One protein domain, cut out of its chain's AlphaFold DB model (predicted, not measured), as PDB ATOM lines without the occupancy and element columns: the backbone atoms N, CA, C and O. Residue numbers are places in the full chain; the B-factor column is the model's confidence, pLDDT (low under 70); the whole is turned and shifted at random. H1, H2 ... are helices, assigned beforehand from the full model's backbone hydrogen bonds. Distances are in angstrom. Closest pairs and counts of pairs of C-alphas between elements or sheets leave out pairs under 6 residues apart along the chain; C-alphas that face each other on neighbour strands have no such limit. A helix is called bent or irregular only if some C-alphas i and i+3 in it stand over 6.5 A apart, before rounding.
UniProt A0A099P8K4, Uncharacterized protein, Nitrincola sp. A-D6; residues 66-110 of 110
ATOM      1  N   GLY A  66      36.621  87.728 123.863       71.06
ATOM      2  CA  GLY A  66      36.187  89.111 124.038       71.06
ATOM      3  C   GLY A  66      35.836  89.802 122.720       71.06
ATOM      4  O   GLY A  66      34.814  90.489 122.638       71.06
ATOM      5  N   GLU A  67      36.637  89.595 121.674       67.19
ATOM      6  CA  GLU A  67      36.366  90.181 120.357       67.19
ATOM      7  C   GLU A  67      35.249  89.448 119.615       67.19
ATOM      8  O   GLU A  67      34.374  90.097 119.034       67.19
ATOM      9  N   LEU A  68      35.201  88.113 119.703       68.88
ATOM     10  CA  LEU A  68      34.111  87.329 119.115       68.88
ATOM     11  C   LEU A  68      32.753  87.737 119.685       68.88
ATOM     12  O   LEU A  68      31.791  87.884 118.931       68.88
ATOM     13  N   LEU A  69      32.671  87.954 120.998       75.81
ATOM     14  CA  LEU A  69      31.424  88.332 121.653       75.81
ATOM     15  C   LEU A  69      30.953  89.717 121.201       75.81
ATOM     16  O   LEU A  69      29.762  89.916 120.973       75.81
ATOM     17  N   ARG A  70      31.882  90.665 121.023       76.00
ATOM     18  CA  ARG A  70      31.578  92.009 120.505       76.00
ATOM     19  C   ARG A  70      31.086  91.959 119.067       76.00
ATOM     20  O   ARG A  70      30.101  92.620 118.748       76.00
ATOM     21  N   ILE A  71      31.737  91.167 118.217       78.25
ATOM     22  CA  ILE A  71      31.321  90.989 116.821       78.25
ATOM     23  C   ILE A  71      29.948  90.319 116.765       78.25
ATOM     24  O   ILE A  71      29.075  90.801 116.052       78.25
ATOM     25  N   ALA A  72      29.719  89.260 117.545       78.69
ATOM     26  CA  ALA A  72      28.416  88.608 117.621       78.69
ATOM     27  C   ALA A  72      27.333  89.592 118.086       78.69
ATOM     28  O   ALA A  72      26.299  89.723 117.434       78.69
ATOM     29  N   LEU A  73      27.596  90.351 119.154       83.69
ATOM     30  CA  LEU A  73      26.672  91.368 119.645       83.69
ATOM     31  C   LEU A  73      26.363  92.407 118.562       83.69
ATOM     32  O   LEU A  73      25.199  92.746 118.371       83.69
ATOM     33  N   LEU A  74      27.367  92.883 117.822       83.50
ATOM     34  CA  LEU A  74      27.182  93.811 116.705       83.50
ATOM     35  C   LEU A  74      26.336  93.195 115.589       83.50
ATOM     36  O   LEU A  74      25.356  93.798 115.175       83.50
ATOM     37  N   VAL A  75      26.662  91.984 115.140       83.88
ATOM     38  CA  VAL A  75      25.944  91.304 114.051       83.88
ATOM     39  C   VAL A  75      24.479  91.046 114.412       83.88
ATOM     40  O   VAL A  75      23.625  91.131 113.534       83.88
ATOM     41  N   TYR A  76      24.169  90.779 115.682       82.69
ATOM     42  CA  TYR A  76      22.792  90.559 116.136       82.69
ATOM     43  C   TYR A  76      22.036  91.849 116.471       82.69
ATOM     44  O   TYR A  76      20.847  91.952 116.181       82.69
ATOM     45  N   SER A  77      22.695  92.838 117.073       85.81
ATOM     46  CA  SER A  77      22.035  94.084 117.486       85.81
ATOM     47  C   SER A  77      21.845  95.064 116.331       85.81
ATOM     48  O   SER A  77      20.831  95.761 116.284       85.81
ATOM     49  N   LEU A  78      22.775  95.102 115.375       89.12
ATOM     50  CA  LEU A  78      22.761  96.057 114.270       89.12
ATOM     51  C   LEU A  78      21.516  95.915 113.376       89.12
ATOM     52  O   LEU A  78      20.888  96.944 113.121       89.12
ATOM     53  N   PRO A  79      21.066  94.706 112.975       86.19
ATOM     54  CA  PRO A  79      19.811  94.542 112.242       86.19
ATOM     55  C   PRO A  79      18.600  95.040 113.033       86.19
ATOM     56  O   PRO A  79      17.742  95.711 112.466       86.19
ATOM     57  N   CYS A  80      18.537  94.771 114.343       86.62
ATOM     58  CA  CYS A  80      17.430  95.209 115.195       86.62
ATOM     59  C   CYS A  80      17.366  96.737 115.310       86.62
ATOM     60  O   CYS A  80      16.300  97.326 115.136       86.62
ATOM     61  N   VAL A  81      18.506  97.383 115.565       89.44
ATOM     62  CA  VAL A  81      18.599  98.849 115.646       89.44
ATOM     63  C   VAL A  81      18.248  99.477 114.301       89.44
ATOM     64  O   VAL A  81      17.470 100.427 114.251       89.44
ATOM     65  N   PHE A  82      18.759  98.915 113.204       89.81
ATOM     66  CA  PHE A  82      18.440  99.382 111.862       89.81
ATOM     67  C   PHE A  82      16.939  99.277 111.566       89.81
ATOM     68  O   PHE A  82      16.353 100.222 111.045       89.81
ATOM     69  N   MET A  83      16.298  98.175 111.972       84.81
ATOM     70  CA  MET A  83      14.855  97.995 111.813       84.81
ATOM     71  C   MET A  83      14.049  99.054 112.573       84.81
ATOM     72  O   MET A  83      13.107  99.621 112.022       84.81
ATOM     73  N   LEU A  84      14.435  99.358 113.815       86.81
ATOM     74  CA  LEU A  84      13.772 100.381 114.628       86.81
ATOM     75  C   LEU A  84      13.922 101.779 114.019       86.81
ATOM     76  O   LEU A  84      12.948 102.528 113.955       86.81
ATOM     77  N   ILE A  85      15.118 102.120 113.530       87.94
ATOM     78  CA  ILE A  85      15.373 103.402 112.858       87.94
ATOM     79  C   ILE A  85      14.544 103.506 111.574       87.94
ATOM     80  O   ILE A  85      13.907 104.532 111.340       87.94
ATOM     81  N   ALA A  86      14.506 102.445 110.765       84.75
ATOM     82  CA  ALA A  86      13.705 102.410 109.547       84.75
ATOM     83  C   ALA A  86      12.206 102.587 109.845       84.75
ATOM     84  O   ALA A  86      11.538 103.364 109.166       84.75
ATOM     85  N   ALA A  87      11.689 101.936 110.892       80.62
ATOM     86  CA  ALA A  87      10.298 102.078 111.317       80.62
ATOM     87  C   ALA A  87       9.968 103.507 111.788       80.62
ATOM     88  O   ALA A  87       8.930 104.058 111.422       80.62
ATOM     89  N   LEU A  88      10.869 104.138 112.548       83.06
ATOM     90  CA  LEU A  88      10.719 105.530 112.986       83.06
ATOM     91  C   LEU A  88      10.722 106.509 111.804       83.06
ATOM     92  O   LEU A  88       9.886 107.408 111.756       83.06
ATOM     93  N   LEU A  89      11.615 106.317 110.829       82.31
ATOM     94  CA  LEU A  89      11.673 107.138 109.612       82.31
ATOM     95  C   LEU A  89      10.468 106.921 108.688       82.31
ATOM     96  O   LEU A  89      10.089 107.833 107.958       82.31
ATOM     97  N   ALA A  90       9.859 105.736 108.725       79.88
ATOM     98  CA  ALA A  90       8.650 105.409 107.976       79.88
ATOM     99  C   ALA A  90       7.367 105.974 108.615       79.88
ATOM    100  O   ALA A  90       6.376 106.163 107.913       79.88
ATOM    101  N   SER A  91       7.388 106.286 109.917       77.44
ATOM    102  CA  SER A  91       6.246 106.827 110.670       77.44
ATOM    103  C   SER A  91       5.513 108.006 109.998       77.44
ATOM    104  O   SER A  91       4.284 107.954 109.947       77.44
ATOM    105  N   PRO A  92       6.183 109.033 109.429       79.44
ATOM    106  CA  PRO A  92       5.490 110.122 108.733       79.44
ATOM    107  C   PRO A  92       4.841 109.717 107.396       79.44
ATOM    108  O   PRO A  92       3.975 110.440 106.908       79.44
ATOM    109  N   TRP A  93       5.230 108.587 106.797       73.94
ATOM    110  CA  TRP A  93       4.682 108.089 105.526       73.94
ATOM    111  C   TRP A  93       3.556 107.053 105.693       73.94
ATOM    112  O   TRP A  93       2.965 106.636 104.694       73.94
ATOM    113  N   GLY A  94       3.216 106.681 106.933       71.75
ATOM    114  CA  GLY A  94       2.051 105.851 107.256       71.75
ATOM    115  C   GLY A  94       2.030 104.489 106.545       71.75
ATOM    116  O   GLY A  94       3.060 103.835 106.387       71.75
ATOM    117  N   ASP A  95       0.844 104.068 106.094       72.69
ATOM    118  CA  ASP A  95       0.580 102.731 105.529       72.69
ATOM    119  C   ASP A  95       1.335 102.424 104.222       72.69
ATOM    120  O   ASP A  95       1.581 101.261 103.895       72.69
ATOM    121  N   LEU A  96       1.745 103.457 103.478       73.75
ATOM    122  CA  LEU A  96       2.455 103.321 102.201       73.75
ATOM    123  C   LEU A  96       3.867 102.751 102.384       73.75
ATOM    124  O   LEU A  96       4.302 101.901 101.604       73.75
ATOM    125  N   ALA A  97       4.564 103.176 103.439       71.12
ATOM    126  CA  ALA A  97       5.888 102.657 103.768       71.12
ATOM    127  C   ALA A  97       5.814 101.198 104.248       71.12
ATOM    128  O   ALA A  97       6.653 100.376 103.878       71.12
ATOM    129  N   THR A  98       4.764 100.850 104.996       70.88
ATOM    130  CA  THR A  98       4.501  99.478 105.454       70.88
ATOM    131  C   THR A  98       4.207  98.545 104.277       70.88
ATOM    132  O   THR A  98       4.770  97.452 104.200       70.88
ATOM    133  N   ALA A  99       3.394  98.987 103.311       74.31
ATOM    134  CA  ALA A  99       3.098  98.221 102.100       74.31
ATOM    135  C   ALA A  99       4.352  97.984 101.233       74.31
ATOM    136  O   ALA A  99       4.586  96.862 100.777       74.31
ATOM    137  N   ALA A 100       5.197  99.006 101.054       77.12
ATOM    138  CA  ALA A 100       6.458  98.882 100.319       77.12
ATOM    139  C   ALA A 100       7.476  97.972 101.038       77.12
ATOM    140  O   ALA A 100       8.153  97.165 100.394       77.12
ATOM    141  N   GLY A 101       7.549  98.048 102.372       74.19
ATOM    142  CA  GLY A 101       8.372  97.158 103.194       74.19
ATOM    143  C   GLY A 101       7.944  95.691 103.086       74.19
ATOM    144  O   GLY A 101       8.785  94.815 102.899       74.19
ATOM    145  N   CYS A 102       6.636  95.415 103.116       73.69
ATOM    146  CA  CYS A 102       6.108  94.061 102.937       73.69
ATOM    147  C   CYS A 102       6.436  93.480 101.553       73.69
ATOM    148  O   CYS A 102       6.843  92.324 101.466       73.69
ATOM    149  N   LEU A 103       6.302  94.270 100.480       79.19
ATOM    150  CA  LEU A 103       6.592  93.808  99.115       79.19
ATOM    151  C   LEU A 103       8.082  93.522  98.899       79.19
ATOM    152  O   LEU A 103       8.437  92.498  98.318       79.19
ATOM    153  N   THR A 104       8.955  94.402  99.393       77.81
ATOM    154  CA  THR A 104      10.412  94.228  99.276       77.81
ATOM    155  C   THR A 104      10.920  93.069 100.136       77.81
ATOM    156  O   THR A 104      11.750  92.286  99.675       77.81
ATOM    157  N   GLY A 105      10.371  92.888 101.342       70.19
ATOM    158  CA  GLY A 105      10.683  91.752 102.213       70.19
ATOM    159  C   GLY A 105      10.240  90.403 101.637       70.19
ATOM    160  O   GLY A 105      11.006  89.444 101.682       70.19
ATOM    161  N   LEU A 106       9.048  90.332 101.032       74.44
ATOM    162  CA  LEU A 106       8.564  89.130 100.337       74.44
ATOM    163  C   LEU A 106       9.459  88.742  99.161       74.44
ATOM    164  O   LEU A 106       9.648  87.558  98.915       74.44
ATOM    165  N   GLN A 107      10.025  89.718  98.454       72.12
ATOM    166  CA  GLN A 107      10.897  89.461  97.311       72.12
ATOM    167  C   GLN A 107      12.303  88.993  97.722       72.12
ATOM    168  O   GLN A 107      12.937  88.260  96.974       72.12
ATOM    169  N   ALA A 108      12.774  89.383  98.910       61.44
ATOM    170  CA  ALA A 108      14.062  88.956  99.461       61.44
ATOM    171  C   ALA A 108      14.004  87.614 100.223       61.44
ATOM    172  O   ALA A 108      15.046  87.099 100.625       61.44
ATOM    173  N   ALA A 109      12.802  87.073 100.455       54.75
ATOM    174  CA  ALA A 109      12.575  85.825 101.190       54.75
ATOM    175  C   ALA A 109      12.536  84.558 100.304       54.75
ATOM    176  O   ALA A 109      12.352  83.464 100.840       54.75
ATOM    177  N   TRP A 110      12.705  84.701  98.983       46.19
ATOM    178  CA  TRP A 110      12.829  83.611  98.001       46.19
ATOM    179  C   TRP A 110      14.255  83.531  97.456       46.19
ATOM    180  O   TRP A 110      14.702  82.396  97.176       46.19
TER     181      TRP A 110
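What this domain is: This is residues 66 to 110 of the 110 residues of an uncharacterized protein of Nitrincola sp. A-D6 (UniProt A0A099P8K4). Two helices meet near their ends as a lopsided V, with the long arm H1 and the short arm H2 joined by a tight turn at Gly 94 and the space between their far ends open. The long arm has a kink of 27 degrees near residue 78, and the short arm folds back from the corner. The printed part has 45 residues, with two named helices in the order H1, H2 and no named strand; its class is all helix. It is only just extended, close to loose, with a radius of gyration of the C-alphas of 14.1 A, and its C-alphas span 43 by 28 by 6 A, an outline that is only just flat.

How they stand to each other: H1, residues 66 to 93, and H2, residues 95 to 108, are close but not clearly touching, with 2 pairs of C-alphas within 8 A. Their closest C-alphas are those of Ala 90 and Ala 97, 5.7 A apart. The two run opposite ways at a steep tilt of 42 degrees, and their centres are 18.5 A apart. In H2 every O i to N i+4 pair is within hydrogen-bond range; in H1 it is 20 of 24.

Where its parts are: H1 begins at C-alpha 66, (36.187, 89.111, 124.038), and ends at C-alpha 93, (4.682, 108.089, 105.526), 41.2 A away. H1 is irregular, but only just: C-alphas 89 and 92 are 6.9 A apart. H2 measures 20.2 A from its first C-alpha to its last, C-alpha 108 at (14.062, 88.956, 99.461).

The domain as a whole: The two C-alphas farthest apart are those of Gly 66 and Leu 96, at 42.6 A. Residues 66 to 85, 91 to 96 and 102 to 110 stand free. The printed part has no cut and ends at Trp 110, the chain's last residue. The mean pLDDT of the printed part is 77.2; residues 67 to 68 and 108 to 110 are under 70.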